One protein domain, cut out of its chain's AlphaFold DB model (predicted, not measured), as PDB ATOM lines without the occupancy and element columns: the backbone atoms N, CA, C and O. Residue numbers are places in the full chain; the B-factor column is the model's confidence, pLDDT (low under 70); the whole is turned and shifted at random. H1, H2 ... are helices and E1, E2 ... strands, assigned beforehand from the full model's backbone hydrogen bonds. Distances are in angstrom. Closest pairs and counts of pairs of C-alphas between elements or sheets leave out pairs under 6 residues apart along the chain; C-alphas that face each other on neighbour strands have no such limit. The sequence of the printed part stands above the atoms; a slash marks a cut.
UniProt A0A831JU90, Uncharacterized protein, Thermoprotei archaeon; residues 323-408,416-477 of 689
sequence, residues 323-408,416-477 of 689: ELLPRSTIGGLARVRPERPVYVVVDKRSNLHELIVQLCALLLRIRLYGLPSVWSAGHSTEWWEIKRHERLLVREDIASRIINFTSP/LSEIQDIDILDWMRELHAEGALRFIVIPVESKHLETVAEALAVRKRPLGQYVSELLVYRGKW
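AT A GLANCE: This is residues 323 to 408 and 416 to 477 of the 689 residues of an uncharacterized protein of Thermoprotei archaeon (UniProt A0A831JU90). A twisted sheet of four parallel strands forms the core, with H1 covering one face and H5 and H3 the other, which makes three layers. H4 packs on H3, away from the sheet, and H2 sits at the far end of H1, where residues 374 to 380 stick out. The printed part has 148 residues, with five named helices and four named strands in the order E1 H1 H2 E2 H3 H4 E3 H5 E4; the sheet runs E2, E3, E1, E4, and the class is mixed. It is compact, with a radius of gyration of the C-alphas of 15.4 A and spans of 54 by 37 by 28 A.

HOW THE PARTS SIT: Residues 323 to 324 pair antiparallel with residues 473 to 474 of edge strand E4, residues 469 to 475. E1, residues 342 to 347, is parallel to E4, with N 343 and O 469 2.9 A apart, and to E3, residues 439 to 444, with N 344 and O 440 2.8 A apart. E3 is parallel to edge strand E2, residues 392 to 394, with N 393 and O 439 2.9 A apart. H1, residues 349 to 367, is on this sheet; its closest C-alphas to E1 are His 353 and Val 346, 5.8 A. H1 touches H2, residues 379 to 388, with residues 361 to 365 alone, about perpendicular at 78 degrees; C-alphas 361 and 386 are closest, 6.7 A. E1, H1, H2 and E2 form a split strand-helix-strand unit, two parallel strands with another strand between them, its crossover right-handed. H3, residues 396 to 406, is on the sheet, closest to E3 at C-alphas 396 and 443, 5.5 A. H4, residues 416 to 433, touches H3 with residues 420 to 424 alone, closest at C-alphas 421 and 405, 6.1 A, at a steep tilt of 66 degrees, opposite ways. H5, residues 446 to 457, is on the opposite face from H1, at a height over the sheet of 8.5 A; E3, H5 and E4 form a second such unit, also right-handed. Every O i to N i+4 pair is within hydrogen-bond range in H2; the counts are 12 of 15 in H1, 6 of 7 in H3, 12 of 14 in H4 and 6 of 8 in H5.

IN THESE COORDINATES: E1 begins at C-alpha 342 (95.094, 157.827, 91.608). H1 is 28.3 A long, H4 25.8 A and E4 20.1 A. E4 ends at C-alpha 475 (109.792, 165.840, 101.047).

THE WHOLE: Residues 409 to 415 are not printed, and C-alphas 408 and 416 are 16.7 A apart across the cut. The links H1 to H2 and H5 to E4 are long. pLDDT is under 70 at residues 370 to 378, 408 and 416 to 419.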
ATOM      1  N   GLU A 323     110.182 166.509  95.875       91.50
ATOM      2  CA  GLU A 323     110.666 165.684  94.766       91.50
ATOM      3  C   GLU A 323     109.543 164.749  94.274       91.50
ATOM      4  O   GLU A 323     109.004 163.951  95.051       91.50
ATOM      5  N   LEU A 324     109.198 164.814  92.982       91.88
ATOM      6  CA  LEU A 324     108.353 163.820  92.311       91.88
ATOM      7  C   LEU A 324     109.246 162.685  91.788       91.88
ATOM      8  O   LEU A 324     109.993 162.868  90.829       91.88
ATOM      9  N   LEU A 325     109.178 161.500  92.397       93.00
ATOM     10  CA  LEU A 325     110.110 160.419  92.069       93.00
ATOM     11  C   LEU A 325     109.814 159.810  90.684       93.00
ATOM     12  O   LEU A 325     108.635 159.620  90.355       93.00
ATOM     13  N   PRO A 326     110.837 159.352  89.926       91.94
ATOM     14  CA  PRO A 326     110.681 158.699  88.613       91.94
ATOM     15  C   PRO A 326     109.857 157.398  88.586       91.94
ATOM     16  O   PRO A 326     109.687 156.792  87.531       91.94
ATOM     17  N   ARG A 327     109.361 156.926  89.738       90.75
ATOM     18  CA  ARG A 327     108.375 155.834  89.836       90.75
ATOM     19  C   ARG A 327     106.935 156.295  89.568       90.75
ATOM     20  O   ARG A 327     106.061 155.448  89.408       90.75
ATOM     21  N   SER A 328     106.691 157.602  89.516       91.62
ATOM     22  CA  SER A 328     105.398 158.194  89.158       91.62
ATOM     23  C   SER A 328     105.069 157.936  87.684       91.62
ATOM     24  O   SER A 328     105.936 158.058  86.823       91.62
ATOM     25  N   THR A 329     103.816 157.603  87.365       91.81
ATOM     26  CA  THR A 329     103.370 157.362  85.976       91.81
ATOM     27  C   THR A 329     102.880 158.626  85.270       91.81
ATOM     28  O   THR A 329     102.609 158.584  84.073       91.81
ATOM     29  N   ILE A 330     102.719 159.728  86.007       89.25
ATOM     30  CA  ILE A 330     102.281 161.037  85.509       89.25
ATOM     31  C   ILE A 330     103.168 162.148  86.087       89.25
ATOM     32  O   ILE A 330     103.708 162.020  87.185       89.25
ATOM     33  N   GLY A 331     103.301 163.255  85.351       86.88
ATOM     34  CA  GLY A 331     104.134 164.405  85.721       86.88
ATOM     35  C   GLY A 331     103.494 165.341  86.752       86.88
ATOM     36  O   GLY A 331     103.336 166.524  86.469       86.88
ATOM     37  N   GLY A 332     103.103 164.817  87.915       90.00
ATOM     38  CA  GLY A 332     102.621 165.611  89.049       90.00
ATOM     39  C   GLY A 332     101.101 165.804  89.130       90.00
ATOM     40  O   GLY A 332     100.346 165.453  88.222       90.00
ATOM     41  N   LEU A 333     100.652 166.360  90.261       91.44
ATOM     42  CA  LEU A 333      99.239 166.447  90.661       91.44
ATOM     43  C   LEU A 333      98.346 167.208  89.663       91.44
ATOM     44  O   LEU A 333      97.231 166.768  89.396       91.44
ATOM     45  N   ALA A 334      98.830 168.298  89.060       88.25
ATOM     46  CA  ALA A 334      98.061 169.078  88.082       88.25
ATOM     47  C   ALA A 334      97.629 168.256  86.847       88.25
ATOM     48  O   ALA A 334      96.576 168.517  86.262       88.25
ATOM     49  N   ARG A 335      98.411 167.228  86.479       89.81
ATOM     50  CA  ARG A 335      98.229 166.395  85.274       89.81
ATOM     51  C   ARG A 335      97.354 165.149  85.484       89.81
ATOM     52  O   ARG A 335      97.226 164.348  84.561       89.81
ATOM     53  N   VAL A 336      96.764 164.990  86.671       90.12
ATOM     54  CA  VAL A 336      95.809 163.918  87.009       90.12
ATOM     55  C   VAL A 336      94.560 163.978  86.127       90.12
ATOM     56  O   VAL A 336      93.986 165.055  85.937       90.12
ATOM     57  N   ARG A 337      94.094 162.814  85.655       86.19
ATOM     58  CA  ARG A 337      92.859 162.685  84.862       86.19
ATOM     59  C   ARG A 337      91.652 162.290  85.727       86.19
ATOM     60  O   ARG A 337      91.793 161.467  86.629       86.19
ATOM     61  N   PRO A 338      90.434 162.786  85.436       80.75
ATOM     62  CA  PRO A 338      89.238 162.514  86.244       80.75
ATOM     63  C   PRO A 338      88.615 161.114  86.055       80.75
ATOM     64  O   PRO A 338      87.510 160.861  86.535       80.75
ATOM     65  N   GLU A 339      89.302 160.193  85.378       85.31
ATOM     66  CA  GLU A 339      88.735 158.919  84.916       85.31
ATOM     67  C   GLU A 339      88.849 157.757  85.917       85.31
ATOM     68  O   GLU A 339      88.059 156.819  85.843       85.31
ATOM     69  N   ARG A 340      89.861 157.730  86.798       89.88
ATOM     70  CA  ARG A 340      90.224 156.516  87.563       89.88
ATOM     71  C   ARG A 340      90.892 156.818  88.915       89.88
ATOM     72  O   ARG A 340      91.296 157.957  89.150       89.88
ATOM     73  N   PRO A 341      91.052 155.818  89.808       94.19
ATOM     74  CA  PRO A 341      91.760 156.008  91.069       94.19
ATOM     75  C   PRO A 341      93.253 156.311  90.888       94.19
ATOM     76  O   PRO A 341      93.984 155.567  90.221       94.19
ATOM     77  N   VAL A 342      93.704 157.365  91.565       96.50
ATOM     78  CA  VAL A 342      95.094 157.827  91.608       96.50
ATOM     79  C   VAL A 342      95.707 157.405  92.936       96.50
ATOM     80  O   VAL A 342      95.237 157.799  94.006       96.50
ATOM     81  N   TYR A 343      96.780 156.625  92.876       97.44
ATOM     82  CA  TYR A 343      97.534 156.223  94.057       97.44
ATOM     83  C   TYR A 343      98.654 157.236  94.304       97.44
ATOM     84  O   TYR A 343      99.423 157.547  93.397       97.44
ATOM     85  N   VAL A 344      98.746 157.769  95.521       97.94
ATOM     86  CA  VAL A 344      99.711 158.810  95.898       97.94
ATOM     87  C   VAL A 344     100.542 158.313  97.072       97.94
ATOM     88  O   VAL A 344     100.140 158.407  98.231       97.94
ATOM     89  N   VAL A 345     101.703 157.747  96.765       98.25
ATOM     90  CA  VAL A 345     102.677 157.286  97.759       98.25
ATOM     91  C   VAL A 345     103.490 158.494  98.214       98.25
ATOM     92  O   VAL A 345     104.092 159.176  97.390       98.25
ATOM     93  N   VAL A 346     103.504 158.792  99.510       98.00
ATOM     94  CA  VAL A 346     104.123 160.022 100.029       98.00
ATOM     95  C   VAL A 346     104.961 159.747 101.272       98.00
ATOM     96  O   VAL A 346     104.534 159.029 102.176       98.00
ATOM     97  N   ASP A 347     106.160 160.324 101.321       97.44
ATOM     98  CA  ASP A 347     107.036 160.242 102.489       97.44
ATOM     99  C   ASP A 347     106.379 160.915 103.708       97.44
ATOM    100  O   ASP A 347     105.946 162.067 103.652       97.44
ATOM    101  N   LYS A 348     106.309 160.204 104.838       96.75
ATOM    102  CA  LYS A 348     105.805 160.748 106.107       96.75
ATOM    103  C   LYS A 348     106.680 161.868 106.672       96.75
ATOM    104  O   LYS A 348     106.202 162.647 107.497       96.75
ATOM    105  N   ARG A 349     107.952 161.943 106.270       96.31
ATOM    106  CA  ARG A 349     108.941 162.877 106.816       96.31
ATOM    107  C   ARG A 349     108.470 164.332 106.718       96.31
ATOM    108  O   ARG A 349     107.993 164.774 105.675       96.31
ATOM    109  N   SER A 350     108.608 165.069 107.824       96.38
ATOM    110  CA  SER A 350     108.151 166.465 107.953       96.38
ATOM    111  C   SER A 350     106.669 166.669 107.596       96.38
ATOM    112  O   SER A 350     106.291 167.739 107.130       96.38
ATOM    113  N   ASN A 351     105.846 165.628 107.777       97.25
ATOM    114  CA  ASN A 351     104.404 165.622 107.543       97.25
ATOM    115  C   ASN A 351     103.971 166.020 106.115       97.25
ATOM    116  O   ASN A 351     102.867 166.527 105.929       97.25
ATOM    117  N   LEU A 352     104.795 165.746 105.084       96.88
ATOM    118  CA  LEU A 352     104.475 166.077 103.677       96.88
ATOM    119  C   LEU A 352     103.101 165.550 103.232       96.88
ATOM    120  O   LEU A 352     102.413 166.191 102.436       96.88
ATOM    121  N   HIS A 353     102.687 164.401 103.765       96.56
ATOM    122  CA  HIS A 353     101.384 163.815 103.488       96.56
ATOM    123  C   HIS A 353     100.214 164.780 103.749       96.56
ATOM    124  O   HIS A 353      99.313 164.815 102.923       96.56
ATOM    125  N   GLU A 354     100.235 165.616 104.791       95.69
ATOM    126  CA  GLU A 354      99.152 166.582 105.055       95.69
ATOM    127  C   GLU A 354      98.999 167.612 103.924       95.69
ATOM    128  O   GLU A 354      97.895 167.805 103.408       95.69
ATOM    129  N   LEU A 355     100.103 168.211 103.455       95.69
ATOM    130  CA  LEU A 355     100.093 169.107 102.291       95.69
ATOM    131  C   LEU A 355      99.582 168.389 101.032       95.69
ATOM    132  O   LEU A 355      98.740 168.924 100.311       95.69
ATOM    133  N   ILE A 356     100.043 167.162 100.780       96.25
ATOM    134  CA  ILE A 356      99.583 166.370  99.631       96.25
ATOM    135  C   ILE A 356      98.080 166.069  99.725       96.25
ATOM    136  O   ILE A 356      97.383 166.176  98.719       96.25
ATOM    137  N   VAL A 357      97.536 165.775 100.911       95.38
ATOM    138  CA  VAL A 357      96.090 165.562 101.089       95.38
ATOM    139  C   VAL A 357      95.310 166.875 100.886       95.38
ATOM    140  O   VAL A 357      94.262 166.833 100.242       95.38
ATOM    141  N   GLN A 358      95.819 168.044 101.312       93.88
ATOM    142  CA  GLN A 358      95.220 169.352 100.969       93.88
ATOM    143  C   GLN A 358      95.171 169.593  99.448       93.88
ATOM    144  O   GLN A 358      94.144 170.027  98.926       93.88
ATOM    145  N   LEU A 359      96.246 169.278  98.719       94.44
ATOM    146  CA  LEU A 359      96.303 169.456  97.262       94.44
ATOM    147  C   LEU A 359      95.408 168.454  96.509       94.44
ATOM    148  O   LEU A 359      94.736 168.831  95.550       94.44
ATOM    149  N   CYS A 360      95.323 167.203  96.972       94.38
ATOM    150  CA  CYS A 360      94.369 166.218  96.456       94.38
ATOM    151  C   CYS A 360      92.909 166.635  96.718       94.38
ATOM    152  O   CYS A 360      92.062 166.482  95.839       94.38
ATOM    153  N   ALA A 361      92.604 167.199  97.894       92.69
ATOM    154  CA  ALA A 361      91.283 167.747  98.209       92.69
ATOM    155  C   ALA A 361      90.911 168.894  97.252       92.69
ATOM    156  O   ALA A 361      89.843 168.868  96.637       92.69
ATOM    157  N   LEU A 362      91.830 169.847  97.059       91.88
ATOM    158  CA  LEU A 362      91.674 170.955  96.118       91.88
ATOM    159  C   LEU A 362      91.417 170.459  94.684       91.88
ATOM    160  O   LEU A 362      90.502 170.942  94.022       91.88
ATOM    161  N   LEU A 363      92.158 169.450  94.220       92.56
ATOM    162  CA  LEU A 363      91.959 168.879  92.886       92.56
ATOM    163  C   LEU A 363      90.615 168.169  92.714       92.56
ATOM    164  O   LEU A 363      90.036 168.261  91.637       92.56
ATOM    165  N   LEU A 364      90.069 167.517  93.743       91.75
ATOM    166  CA  LEU A 364      88.707 166.968  93.665       91.75
ATOM    167  C   LEU A 364      87.655 168.083  93.547       91.75
ATOM    168  O   LEU A 364      86.679 167.922  92.813       91.75
ATOM    169  N   ARG A 365      87.862 169.226  94.216       88.44
ATOM    170  CA  ARG A 365      86.991 170.410  94.092       88.44
ATOM    171  C   ARG A 365      87.116 171.107  92.730       88.44
ATOM    172  O   ARG A 365      86.151 171.698  92.274       88.44
ATOM    173  N   ILE A 366      88.256 170.997  92.050       90.50
ATOM    174  CA  ILE A 366      88.444 171.518  90.683       90.50
ATOM    175  C   ILE A 366      87.897 170.549  89.618       90.50
ATOM    176  O   ILE A 366      87.240 170.971  88.669       90.50
ATOM    177  N   ARG A 367      88.155 169.240  89.765       89.56
ATOM    178  CA  ARG A 367      87.866 168.224  88.735       89.56
ATOM    179  C   ARG A 367      86.478 167.564  88.837       89.56
ATOM    180  O   ARG A 367      86.036 167.023  87.830       89.56
ATOM    181  N   LEU A 368      85.819 167.530  90.009       81.44
ATOM    182  CA  LEU A 368      84.568 166.760  90.219       81.44
ATOM    183  C   LEU A 368      83.420 167.518  90.894       81.44
ATOM    184  O   LEU A 368      82.264 167.315  90.528       81.44
ATOM    185  N   TYR A 369      83.702 168.281  91.951       71.19
ATOM    186  CA  TYR A 369      82.649 168.895  92.761       71.19
ATOM    187  C   TYR A 369      82.328 170.304  92.275       71.19
ATOM    188  O   TYR A 369      83.234 171.072  91.975       71.19
ATOM    189  N   GLY A 370      81.043 170.660  92.283       66.06
ATOM    190  CA  GLY A 370      80.611 172.044  92.106       66.06
ATOM    191  C   GLY A 370      81.083 172.970  93.232       66.06
ATOM    192  O   GLY A 370      81.727 172.551  94.204       66.06
ATOM    193  N   LEU A 371      80.725 174.241  93.075       65.25
ATOM    194  CA  LEU A 371      81.168 175.361  93.897       65.25
ATOM    195  C   LEU A 371      80.861 175.159  95.395       65.25
ATOM    196  O   LEU A 371      79.786 174.660  95.742       65.25
ATOM    197  N   PRO A 372      81.755 175.576  96.310       68.19
ATOM    198  CA  PRO A 372      81.404 175.725  97.718       68.19
ATOM    199  C   PRO A 372      80.425 176.888  97.895       68.19
ATOM    200  O   PRO A 372      80.810 178.039  97.714       68.19
ATOM    201  N   SER A 373      79.177 176.598  98.274       60.59
ATOM    202  CA  SER A 373      78.136 177.618  98.495       60.59
ATOM    203  C   SER A 373      78.612 178.762  99.405       60.59
ATOM    204  O   SER A 373      79.334 178.527 100.376       60.59
ATOM    205  N   VAL A 374      78.143 179.989  99.137       60.69
ATOM    206  CA  VAL A 374      78.424 181.211  99.923       60.69
ATOM    207  C   VAL A 374      78.255 181.057 101.441       60.69
ATOM    208  O   VAL A 374      78.883 181.784 102.209       60.69
ATOM    209  N   TRP A 375      77.418 180.121 101.898       53.53
ATOM    210  CA  TRP A 375      77.171 179.859 103.321       53.53
ATOM    211  C   TRP A 375      78.304 179.064 104.003       53.53
ATOM    212  O   TRP A 375      78.434 179.110 105.226       53.53
ATOM    213  N   SER A 376      79.150 178.375 103.232       61.25
ATOM    214  CA  SER A 376      80.285 177.566 103.700       61.25
ATOM    215  C   SER A 376      81.554 178.411 103.882       61.25
ATOM    216  O   SER A 376      82.589 178.140 103.280       61.25
ATOM    217  N   ALA A 377      81.493 179.433 104.739       59.25
ATOM    218  CA  ALA A 377      82.580 180.392 105.002       59.25
ATOM    219  C   ALA A 377      83.809 179.811 105.755       59.25
ATOM    220  O   ALA A 377      84.484 180.521 106.505       59.25
ATOM    221  N   GLY A 378      84.094 178.512 105.611       67.62
ATOM    222  CA  GLY A 378      85.134 177.807 106.353       67.62
ATOM    223  C   GLY A 378      85.648 176.541 105.663       67.62
ATOM    224  O   GLY A 378      84.890 175.711 105.154       67.62
ATOM    225  N   HIS A 379      86.966 176.355 105.741       72.81
ATOM    226  CA  HIS A 379      87.700 175.196 105.221       72.81
ATOM    227  C   HIS A 379      87.136 173.854 105.705       72.81
ATOM    228  O   HIS A 379      86.999 172.917 104.919       72.81
ATOM    229  N   SER A 380      86.746 173.775 106.980       73.81
ATOM    230  CA  SER A 380      86.216 172.559 107.608       73.81
ATOM    231  C   SER A 380      84.907 172.062 106.987       73.81
ATOM    232  O   SER A 380      84.726 170.848 106.863       73.81
ATOM    233  N   THR A 381      84.020 172.960 106.545       70.38
ATOM    234  CA  THR A 381      82.777 172.581 105.852       70.38
ATOM    235  C   THR A 381      83.045 172.025 104.456       70.38
ATOM    236  O   THR A 381      82.499 170.979 104.111       70.38
ATOM    237  N   GLU A 382      83.958 172.628 103.690       72.94
ATOM    238  CA  GLU A 382      84.354 172.093 102.380       72.94
ATOM    239  C   GLU A 382      85.045 170.729 102.497       72.94
ATOM    240  O   GLU A 382      84.746 169.786 101.762       72.94
ATOM    241  N   TRP A 383      85.937 170.589 103.477       76.50
ATOM    242  CA  TRP A 383      86.632 169.334 103.740       76.50
ATOM    243  C   TRP A 383      85.704 168.196 104.158       76.50
ATOM    244  O   TRP A 383      85.987 167.028 103.872       76.50
ATOM    245  N   TRP A 384      84.595 168.519 104.827       76.25
ATOM    246  CA  TRP A 384      83.582 167.536 105.182       76.25
ATOM    247  C   TRP A 384      82.844 167.005 103.945       76.25
ATOM    248  O   TRP A 384      82.637 165.796 103.853       76.25
ATOM    249  N   GLU A 385      82.534 167.850 102.955       73.19
ATOM    250  CA  GLU A 385      81.954 167.405 101.675       73.19
ATOM    251  C   GLU A 385      82.888 166.440 100.929       73.19
ATOM    252  O   GLU A 385      82.451 165.387 100.460       73.19
ATOM    253  N   ILE A 386      84.185 166.758 100.868       78.44
ATOM    254  CA  ILE A 386      85.191 165.939 100.176       78.44
ATOM    255  C   ILE A 386      85.368 164.578 100.872       78.44
ATOM    256  O   ILE A 386      85.414 163.544 100.199       78.44
ATOM    257  N   LYS A 387      85.409 164.562 102.214       77.38
ATOM    258  CA  LYS A 387      85.465 163.330 103.022       77.38
ATOM    259  C   LYS A 387      84.193 162.488 102.904       77.38
ATOM    260  O   LYS A 387      84.293 161.271 102.780       77.38
ATOM    261  N   ARG A 388      83.008 163.110 102.911       75.88
ATOM    262  CA  ARG A 388      81.700 162.426 102.905       75.88
ATOM    263  C   ARG A 388      81.483 161.513 101.695       75.88
ATOM    264  O   ARG A 388      80.795 160.508 101.821       75.88
ATOM    265  N   HIS A 389      82.045 161.863 100.543       77.62
ATOM    266  CA  HIS A 389      81.942 161.066  99.316       77.62
ATOM    267  C   HIS A 389      83.084 160.048  99.152       77.62
ATOM    268  O   HIS A 389      83.202 159.432  98.095       77.62
ATOM    269  N   GLU A 390      83.958 159.910 100.160       81.88
ATOM    270  CA  GLU A 390      85.080 158.960 100.196       81.88
ATOM    271  C   GLU A 390      86.011 159.023  98.963       81.88
ATOM    272  O   GLU A 390      86.686 158.048  98.612       81.88
ATOM    273  N   ARG A 391      86.065 160.173  98.276       87.50
ATOM    274  CA  ARG A 391      86.933 160.390  97.105       87.50
ATOM    275  C   ARG A 391      88.380 160.704  97.481       87.50
ATOM    276  O   ARG A 391      89.239 160.714  96.607       87.50
ATOM    277  N   LEU A 392      88.651 160.926  98.763       92.06
ATOM    278  CA  LEU A 392      89.979 161.154  99.319       92.06
ATOM    279  C   LEU A 392      90.198 160.191 100.488       92.06
ATOM    280  O   LEU A 392      89.604 160.351 101.554       92.06
ATOM    281  N   LEU A 393      91.026 159.172 100.266       93.62
ATOM    282  CA  LEU A 393      91.306 158.103 101.218       93.62
ATOM    283  C   LEU A 393      92.759 158.213 101.684       93.62
ATOM    284  O   LEU A 393      93.670 158.094 100.871       93.62
ATOM    285  N   VAL A 394      92.980 158.396 102.987       93.81
ATOM    286  CA  VAL A 394      94.319 158.345 103.597       93.81
ATOM    287  C   VAL A 394      94.471 156.991 104.286       93.81
ATOM    288  O   VAL A 394      93.683 156.662 105.173       93.81
ATOM    289  N   ARG A 395      95.426 156.165 103.842       93.31
ATOM    290  CA  ARG A 395      95.519 154.742 104.221       93.31
ATOM    291  C   ARG A 395      96.931 154.343 104.646       93.31
ATOM    292  O   ARG A 395      97.688 153.750 103.882       93.31
ATOM    293  N   GLU A 396      97.272 154.627 105.900       90.88
ATOM    294  CA  GLU A 396      98.556 154.207 106.484       90.88
ATOM    295  C   GLU A 396      98.661 152.686 106.679       90.88
ATOM    296  O   GLU A 396      99.735 152.107 106.515       90.88
ATOM    297  N   ASP A 397      97.545 152.015 106.994       89.81
ATOM    298  CA  ASP A 397      97.510 150.562 107.207       89.81
ATOM    299  C   ASP A 397      97.961 149.791 105.957       89.81
ATOM    300  O   ASP A 397      98.596 148.739 106.052       89.81
ATOM    301  N   ILE A 398      97.686 150.355 104.781       89.31
ATOM    302  CA  ILE A 398      98.035 149.789 103.482       89.31
ATOM    303  C   ILE A 398      99.544 149.803 103.231       89.31
ATOM    304  O   ILE A 398     100.047 148.845 102.648       89.31
ATOM    305  N   ALA A 399     100.293 150.800 103.718       91.25
ATOM    306  CA  ALA A 399     101.750 150.818 103.570       91.25
ATOM    307  C   ALA A 399     102.378 149.547 104.173       91.25
ATOM    308  O   ALA A 399     103.124 148.830 103.503       91.25
ATOM    309  N   SER A 400     101.987 149.209 105.405       89.69
ATOM    310  CA  SER A 400     102.421 147.992 106.102       89.69
ATOM    311  C   SER A 400     101.969 146.711 105.393       89.69
ATOM    312  O   SER A 400     102.760 145.774 105.273       89.69
ATOM    313  N   ARG A 401     100.733 146.671 104.865       89.94
ATOM    314  CA  ARG A 401     100.255 145.533 104.057       89.94
ATOM    315  C   ARG A 401     101.098 145.342 102.794       89.94
ATOM    316  O   ARG A 401     101.490 144.217 102.524       89.94
ATOM    317  N   ILE A 402     101.442 146.404 102.060       90.00
ATOM    318  CA  ILE A 402     102.256 146.328 100.829       90.00
ATOM    319  C   ILE A 402     103.701 145.885 101.122       90.00
ATOM    320  O   ILE A 402     104.268 145.081 100.378       90.00
ATOM    321  N   ILE A 403     104.298 146.357 102.221       89.62
ATOM    322  CA  ILE A 403     105.636 145.924 102.663       89.62
ATOM    323  C   ILE A 403     105.620 144.426 103.009       89.62
ATOM    324  O   ILE A 403     106.481 143.670 102.554       89.62
ATOM    325  N   ASN A 404     104.603 143.967 103.743       87.00
ATOM    326  CA  ASN A 404     104.420 142.542 104.028       87.00
ATOM    327  C   ASN A 404     104.137 141.741 102.746       87.00
ATOM    328  O   ASN A 404     104.682 140.651 102.578       87.00
ATOM    329  N   PHE A 405     103.354 142.296 101.814       82.94
ATOM    330  CA  PHE A 405     103.026 141.678 100.528       82.94
ATOM    331  C   PHE A 405     104.282 141.394  99.689       82.94
ATOM    332  O   PHE A 405     104.375 140.340  99.055       82.94
ATOM    333  N   THR A 406     105.250 142.316  99.705       83.62
ATOM    334  CA  THR A 406     106.463 142.278  98.870       83.62
ATOM    335  C   THR A 406     107.682 141.619  99.521       83.62
ATOM    336  O   THR A 406     108.656 141.344  98.822       83.62
ATOM    337  N   SER A 407     107.646 141.323 100.824       83.50
ATOM    338  CA  SER A 407     108.794 140.750 101.535       83.50
ATOM    339  C   SER A 407     109.196 139.358 101.001       83.50
ATOM    340  O   SER A 407     108.375 138.434 101.014       83.50
ATOM    341  N   PRO A 408     110.469 139.137 100.605       69.19
ATOM    342  CA  PRO A 408     110.943 137.840 100.108       69.19
ATOM    343  C   PRO A 408     111.043 136.760 101.202       69.19
ATOM    344  O   PRO A 408     111.309 135.600 100.897       69.19
ATOM    345  N   LEU A 416      96.887 133.538 107.899       60.88
ATOM    346  CA  LEU A 416      96.590 134.952 108.162       60.88
ATOM    347  C   LEU A 416      97.284 135.910 107.177       60.88
ATOM    348  O   LEU A 416      96.705 136.927 106.808       60.88
ATOM    349  N   SER A 417      98.502 135.588 106.727       64.31
ATOM    350  CA  SER A 417      99.215 136.383 105.715       64.31
ATOM    351  C   SER A 417      98.687 136.170 104.292       64.31
ATOM    352  O   SER A 417      98.868 137.037 103.444       64.31
ATOM    353  N   GLU A 418      98.005 135.053 104.022       65.75
ATOM    354  CA  GLU A 418      97.345 134.809 102.733       65.75
ATOM    355  C   GLU A 418      96.003 135.528 102.641       65.75
ATOM    356  O   GLU A 418      95.727 136.149 101.622       65.75
ATOM    357  N   ILE A 419      95.229 135.541 103.728       65.12
ATOM    358  CA  ILE A 419      94.004 136.343 103.831       65.12
ATOM    359  C   ILE A 419      94.339 137.832 103.637       65.12
ATOM    360  O   ILE A 419      93.769 138.477 102.765       65.12
ATOM    361  N   GLN A 420      95.353 138.358 104.336       70.69
ATOM    362  CA  GLN A 420      95.772 139.762 104.180       70.69
ATOM    363  C   GLN A 420      96.339 140.103 102.789       70.69
ATOM    364  O   GLN A 420      96.199 141.248 102.352       70.69
ATOM    365  N   ASP A 421      96.976 139.144 102.100       73.81
ATOM    366  CA  ASP A 421      97.400 139.297 100.699       73.81
ATOM    367  C   ASP A 421      96.186 139.396  99.749       73.81
ATOM    368  O   ASP A 421      96.262 140.109  98.749       73.81
ATOM    369  N   ILE A 422      95.085 138.694 100.047       77.19
ATOM    370  CA  ILE A 422      93.837 138.714  99.264       77.19
ATOM    371  C   ILE A 422      93.046 140.000  99.540       77.19
ATOM    372  O   ILE A 422      92.714 140.705  98.590       77.19
ATOM    373  N   ASP A 423      92.840 140.365 100.813       86.00
ATOM    374  CA  ASP A 423      92.074 141.552 101.240       86.00
ATOM    375  C   ASP A 423      92.490 142.831 100.490       86.00
ATOM    376  O   ASP A 423      91.655 143.637 100.079       86.00
ATOM    377  N   ILE A 424      93.803 143.045 100.322       90.00
ATOM    378  CA  ILE A 424      94.339 144.228  99.636       90.00
ATOM    379  C   ILE A 424      94.166 144.156  98.113       90.00
ATOM    380  O   ILE A 424      93.919 145.186  97.486       90.00
ATOM    381  N   LEU A 425      94.276 142.967  97.515       90.88
ATOM    382  CA  LEU A 425      94.073 142.777  96.078       90.88
ATOM    383  C   LEU A 425      92.606 142.970  95.697       90.88
ATOM    384  O   LEU A 425      92.331 143.596  94.677       90.88
ATOM    385  N   ASP A 426      91.680 142.485  96.520       92.31
ATOM    386  CA  ASP A 426      90.245 142.636  96.291       92.31
ATOM    387  C   ASP A 426      89.818 144.095  96.466       92.31
ATOM    388  O   ASP A 426      89.236 144.664  95.545       92.31
ATOM    389  N   TRP A 427      90.252 144.766  97.535       92.50
ATOM    390  CA  TRP A 427      89.994 146.198  97.731       92.50
ATOM    391  C   TRP A 427      90.579 147.090  96.609       92.50
ATOM    392  O   TRP A 427      89.919 148.019  96.142       92.50
ATOM    393  N   MET A 428      91.798 146.813  96.116       94.12
ATOM    394  CA  MET A 428      92.365 147.556  94.974       94.12
ATOM    395  C   MET A 428      91.617 147.274  93.661       94.12
ATOM    396  O   MET A 428      91.469 148.176  92.830       94.12
ATOM    397  N   ARG A 429      91.149 146.036  93.468       94.50
ATOM    398  CA  ARG A 429      90.357 145.597  92.310       94.50
ATOM    399  C   ARG A 429      88.979 146.258  92.295       94.50
ATOM    400  O   ARG A 429      88.562 146.719  91.237       94.50
ATOM    401  N   GLU A 430      88.311 146.338  93.445       93.06
ATOM    402  CA  GLU A 430      87.031 147.034  93.630       93.06
ATOM    403  C   GLU A 430      87.155 148.510  93.247       93.06
ATOM    404  O   GLU A 430      86.476 148.954  92.322       93.06
ATOM    405  N   LEU A 431      88.097 149.245  93.854       91.81
ATOM    406  CA  LEU A 431      88.338 150.655  93.520       91.81
ATOM    407  C   LEU A 431      88.659 150.865  92.032       91.81
ATOM    408  O   LEU A 431      88.208 151.837  91.432       91.81
ATOM    409  N   HIS A 432      89.426 149.963  91.411       92.50
ATOM    410  CA  HIS A 432      89.704 150.045  89.976       92.50
ATOM    411  C   HIS A 432      88.446 149.813  89.121       92.50
ATOM    412  O   HIS A 432      88.277 150.469  88.093       92.50
ATOM    413  N   ALA A 433      87.574 148.889  89.534       92.75
ATOM    414  CA  ALA A 433      86.340 148.544  88.833       92.75
ATOM    415  C   ALA A 433      85.249 149.623  88.950       92.75
ATOM    416  O   ALA A 433      84.432 149.744  88.042       92.75
ATOM    417  N   GLU A 434      85.261 150.442  90.009       89.62
ATOM    418  CA  GLU A 434      84.378 151.614  90.138       89.62
ATOM    419  C   GLU A 434      84.583 152.663  89.031       89.62
ATOM    420  O   GLU A 434      83.670 153.441  88.763       89.62
ATOM    421  N   GLY A 435      85.769 152.716  88.406       85.69
ATOM    422  CA  GLY A 435      86.042 153.604  87.269       85.69
ATOM    423  C   GLY A 435      85.843 155.095  87.572       85.69
ATOM    424  O   GLY A 435      85.316 155.825  86.738       85.69
ATOM    425  N   ALA A 436      86.201 155.535  88.781       87.75
ATOM    426  CA  ALA A 436      85.929 156.885  89.265       87.75
ATOM    427  C   ALA A 436      87.185 157.548  89.848       87.75
ATOM    428  O   ALA A 436      87.962 156.894  90.549       87.75
ATOM    429  N   LEU A 437      87.367 158.860  89.632       90.12
ATOM    430  CA  LEU A 437      88.448 159.601  90.292       90.12
ATOM    431  C   LEU A 437      88.287 159.558  91.818       90.12
ATOM    432  O   LEU A 437      87.307 160.058  92.384       90.12
ATOM    433  N   ARG A 438      89.292 158.962  92.462       93.81
ATOM    434  CA  ARG A 438      89.528 158.910  93.908       93.81
ATOM    435  C   ARG A 438      91.035 159.055  94.127       93.81
ATOM    436  O   ARG A 438      91.805 158.428  93.406       93.81
ATOM    437  N   PHE A 439      91.463 159.836  95.111       95.81
ATOM    438  CA  PHE A 439      92.860 159.868  95.550       95.81
ATOM    439  C   PHE A 439      93.054 158.904  96.722       95.81
ATOM    440  O   PHE A 439      92.436 159.072  97.774       95.81
ATOM    441  N   ILE A 440      93.934 157.919  96.550       96.62
ATOM    442  CA  ILE A 440      94.393 157.019  97.607       96.62
ATOM    443  C   ILE A 440      95.772 157.508  98.042       96.62
ATOM    444  O   ILE A 440      96.783 157.164  97.432       96.62
ATOM    445  N   VAL A 441      95.818 158.320  99.094       97.62
ATOM    446  CA  VAL A 441      97.074 158.762  99.699       97.62
ATOM    447  C   VAL A 441      97.572 157.680 100.656       97.62
ATOM    448  O   VAL A 441      96.865 157.265 101.575       97.62
ATOM    449  N   ILE A 442      98.804 157.225 100.438       97.88
ATOM    450  CA  ILE A 442      99.483 156.199 101.232       97.88
ATOM    451  C   ILE A 442     100.716 156.857 101.870       97.88
ATOM    452  O   ILE A 442     101.750 156.974 101.206       97.88
ATOM    453  N   PRO A 443     100.632 157.316 103.134       98.12
ATOM    454  CA  PRO A 443     101.785 157.821 103.872       98.12
ATOM    455  C   PRO A 443     102.739 156.676 104.242       98.12
ATOM    456  O   PRO A 443     102.342 155.720 104.911       98.12
ATOM    457  N   VAL A 444     104.004 156.774 103.829       97.62
ATOM    458  CA  VAL A 444     105.034 155.739 104.026       97.62
ATOM    459  C   VAL A 444     106.261 156.320 104.731       97.62
ATOM    460  O   VAL A 444     106.722 157.410 104.410       97.62
ATOM    461  N   GLU A 445     106.832 155.574 105.677       97.44
ATOM    462  CA  GLU A 445     108.145 155.881 106.264       97.44
ATOM    463  C   GLU A 445     109.237 155.929 105.181       97.44
ATOM    464  O   GLU A 445     109.332 154.996 104.384       97.44
ATOM    465  N   SER A 446     110.122 156.934 105.185       96.56
ATOM    466  CA  SER A 446     111.104 157.179 104.103       96.56
ATOM    467  C   SER A 446     111.909 155.937 103.681       96.56
ATOM    468  O   SER A 446     112.160 155.715 102.499       96.56
ATOM    469  N   LYS A 447     112.268 155.085 104.653       96.19
ATOM    470  CA  LYS A 447     112.994 153.807 104.476       96.19
ATOM    471  C   LYS A 447     112.246 152.725 103.676       96.19
ATOM    472  O   LYS A 447     112.861 151.741 103.287       96.19
ATOM    473  N   HIS A 448     110.940 152.886 103.472       96.69
ATOM    474  CA  HIS A 448     110.056 151.943 102.778       96.69
ATOM    475  C   HIS A 448     109.406 152.552 101.526       96.69
ATOM    476  O   HIS A 448     108.690 151.848 100.811       96.69
ATOM    477  N   LEU A 449     109.651 153.840 101.254       96.69
ATOM    478  CA  LEU A 449     109.028 154.606 100.171       96.69
ATOM    479  C   LEU A 449     109.248 153.947  98.800       96.69
ATOM    480  O   LEU A 449     108.284 153.682  98.086       96.69
ATOM    481  N   GLU A 450     110.499 153.606  98.478       95.69
ATOM    482  CA  GLU A 450     110.865 152.925  97.226       95.69
ATOM    483  C   GLU A 450     110.220 151.537  97.114       95.69
ATOM    484  O   GLU A 450     109.722 151.171  96.053       95.69
ATOM    485  N   THR A 451     110.161 150.774  98.211       94.88
ATOM    486  CA  THR A 451     109.563 149.427  98.241       94.88
ATOM    487  C   THR A 451     108.070 149.469  97.914       94.88
ATOM    488  O   THR A 451     107.590 148.681  97.100       94.88
ATOM    489  N   VAL A 452     107.330 150.411  98.512       96.12
ATOM    490  CA  VAL A 452     105.894 150.601  98.244       96.12
ATOM    491  C   VAL A 452     105.674 151.162  96.835       96.12
ATOM    492  O   VAL A 452     104.803 150.675  96.114       96.12
ATOM    493  N   ALA A 453     106.492 152.124  96.399       96.50
ATOM    494  CA  ALA A 453     106.431 152.674  95.047       96.50
ATOM    495  C   ALA A 453     106.679 151.600  93.973       96.50
ATOM    496  O   ALA A 453     105.921 151.501  93.012       96.50
ATOM    497  N   GLU A 454     107.689 150.743  94.137       95.00
ATOM    498  CA  GLU A 454     108.002 149.676  93.181       95.00
ATOM    499  C   GLU A 454     106.962 148.538  93.197       95.00
ATOM    500  O   GLU A 454     106.736 147.878  92.177       95.00
ATOM    501  N   ALA A 455     106.291 148.298  94.327       93.94
ATOM    502  CA  ALA A 455     105.172 147.358  94.407       93.94
ATOM    503  C   ALA A 455     103.988 147.784  93.517       93.94
ATOM    504  O   ALA A 455     103.334 146.931  92.911       93.94
ATOM    505  N   LEU A 456     103.744 149.097  93.440       95.81
ATOM    506  CA  LEU A 456     102.614 149.715  92.743       95.81
ATOM    507  C   LEU A 456     102.941 150.115  91.292       95.81
ATOM    508  O   LEU A 456     102.091 149.971  90.421       95.81
ATOM    509  N   ALA A 457     104.165 150.565  90.998       95.00
ATOM    510  CA  ALA A 457     104.552 151.039  89.663       95.00
ATOM    511  C   ALA A 457     104.643 149.916  88.611       95.00
ATOM    512  O   ALA A 457     104.415 150.132  87.419       95.00
ATOM    513  N   VAL A 458     105.006 148.696  89.023       91.94
ATOM    514  CA  VAL A 458     105.239 147.587  88.090       91.94
ATOM    515  C   VAL A 458     103.914 146.897  87.757       91.94
ATOM    516  O   VAL A 458     103.501 145.975  88.453       91.94
ATOM    517  N   ARG A 459     103.282 147.274  86.636       88.69
ATOM    518  CA  ARG A 459     102.006 146.691  86.147       88.69
ATOM    519  C   ARG A 459     101.982 145.160  85.991       88.69
ATOM    520  O   ARG A 459     100.907 144.581  85.938       88.69
ATOM    521  N   LYS A 460     103.144 144.494  85.932       88.81
ATOM    522  CA  LYS A 460     103.264 143.020  85.939       88.81
ATOM    523  C   LYS A 460     103.162 142.388  87.342       88.81
ATOM    524  O   LYS A 460     103.207 141.166  87.449       88.81
ATOM    525  N   ARG A 461     103.082 143.182  88.418       86.62
ATOM    526  CA  ARG A 461     102.881 142.710  89.800       86.62
ATOM    527  C   ARG A 461     101.385 142.723  90.163       86.62
ATOM    528  O   ARG A 461     100.669 143.594  89.671       86.62
ATOM    529  N   PRO A 462     100.917 141.833  91.066       89.50
ATOM    530  CA  PRO A 462      99.493 141.707  91.398       89.50
ATOM    531  C   PRO A 462      98.808 142.986  91.900       89.50
ATOM    532  O   PRO A 462      97.616 143.155  91.672       89.50
ATOM    533  N   LEU A 463      99.545 143.889  92.557       91.62
ATOM    534  CA  LEU A 463      99.028 145.193  92.996       91.62
ATOM    535  C   LEU A 463      99.038 146.210  91.839       91.62
ATOM    536  O   LEU A 463      98.026 146.847  91.550       91.62
ATOM    537  N   GLY A 464     100.170 146.327  91.136       92.00
ATOM    538  CA  GLY A 464     100.389 147.328  90.087       92.00
ATOM    539  C   GLY A 464      99.484 147.206  88.857       92.00
ATOM    540  O   GLY A 464      99.293 148.192  88.152       92.00
ATOM    541  N   GLN A 465      98.876 146.043  88.598       93.88
ATOM    542  CA  GLN A 465      97.863 145.903  87.538       93.88
ATOM    543  C   GLN A 465      96.595 146.746  87.795       93.88
ATOM    544  O   GLN A 465      95.927 147.148  86.846       93.88
ATOM    545  N   TYR A 466      96.286 147.055  89.062       94.50
ATOM    546  CA  TYR A 466      95.141 147.887  89.462       94.50
ATOM    547  C   TYR A 466      95.507 149.374  89.631       94.50
ATOM    548  O   TYR A 466      94.634 150.211  89.873       94.50
ATOM    549  N   VAL A 467      96.781 149.735  89.469       94.38
ATOM    550  CA  VAL A 467      97.274 151.111  89.601       94.38
ATOM    551  C   VAL A 467      97.202 151.798  88.239       94.38
ATOM    552  O   VAL A 467      98.017 151.555  87.346       94.38
ATOM    553  N   SER A 468      96.179 152.637  88.064       92.69
ATOM    554  CA  SER A 468      95.969 153.358  86.806       92.69
ATOM    555  C   SER A 468      96.925 154.545  86.659       92.69
ATOM    556  O   SER A 468      97.712 154.569  85.707       92.69
ATOM    557  N   GLU A 469      96.926 155.439  87.650       95.50
ATOM    558  CA  GLU A 469      97.888 156.526  87.833       95.50
ATOM    559  C   GLU A 469      98.573 156.391  89.205       95.50
ATOM    560  O   GLU A 469      97.928 156.085  90.214       95.50
ATOM    561  N   LEU A 470      99.889 156.613  89.232       96.94
ATOM    562  CA  LEU A 470     100.730 156.617  90.426       96.94
ATOM    563  C   LEU A 470     101.501 157.935  90.512       96.94
ATOM    564  O   LEU A 470     102.173 158.335  89.561       96.94
ATOM    565  N   LEU A 471     101.456 158.558  91.681       97.00
ATOM    566  CA  LEU A 471     102.304 159.667  92.092       97.00
ATOM    567  C   LEU A 471     103.150 159.211  93.281       97.00
ATOM    568  O   LEU A 471     102.639 158.549  94.186       97.00
ATOM    569  N   VAL A 472     104.434 159.561  93.283       97.69
ATOM    570  CA  VAL A 472     105.363 159.214  94.361       97.69
ATOM    571  C   VAL A 472     106.124 160.466  94.781       97.69
ATOM    572  O   VAL A 472     106.910 160.992  94.000       97.69
ATOM    573  N   TYR A 473     105.892 160.942  96.005       96.88
ATOM    574  CA  TYR A 473     106.454 162.196  96.514       96.88
ATOM    575  C   TYR A 473     107.406 161.983  97.693       96.88
ATOM    576  O   TYR A 473     107.069 161.298  98.665       96.88
ATOM    577  N   ARG A 474     108.564 162.650  97.649       96.44
ATOM    578  CA  ARG A 474     109.505 162.776  98.768       96.44
ATOM    579  C   ARG A 474     109.647 164.240  99.177       96.44
ATOM    580  O   ARG A 474     109.758 165.119  98.330       96.44
ATOM    581  N   GLY A 475     109.666 164.496 100.483       93.81
ATOM    582  CA  GLY A 475     109.792 165.840 101.047       93.81
ATOM    583  C   GLY A 475     111.078 166.033 101.834       93.81
ATOM    584  O   GLY A 475     111.471 165.177 102.630       93.81
ATOM    585  N   LYS A 476     111.692 167.204 101.679       94.19
ATOM    586  CA  LYS A 476     112.702 167.735 102.600       94.19
ATOM    587  C   LYS A 476     112.177 169.054 103.156       94.19
ATOM    588  O   LYS A 476     111.741 169.895 102.385       94.19
ATOM    589  N   TRP A 477     112.198 169.250 104.472       95.88
ATOM    590  CA  TRP A 477     111.853 170.555 105.043       95.88
ATOM    591  C   TRP A 477     113.021 171.541 104.942       95.88
ATOM    592  O   TRP A 477     114.185 171.151 105.073       95.88
TER     593      TRP A 477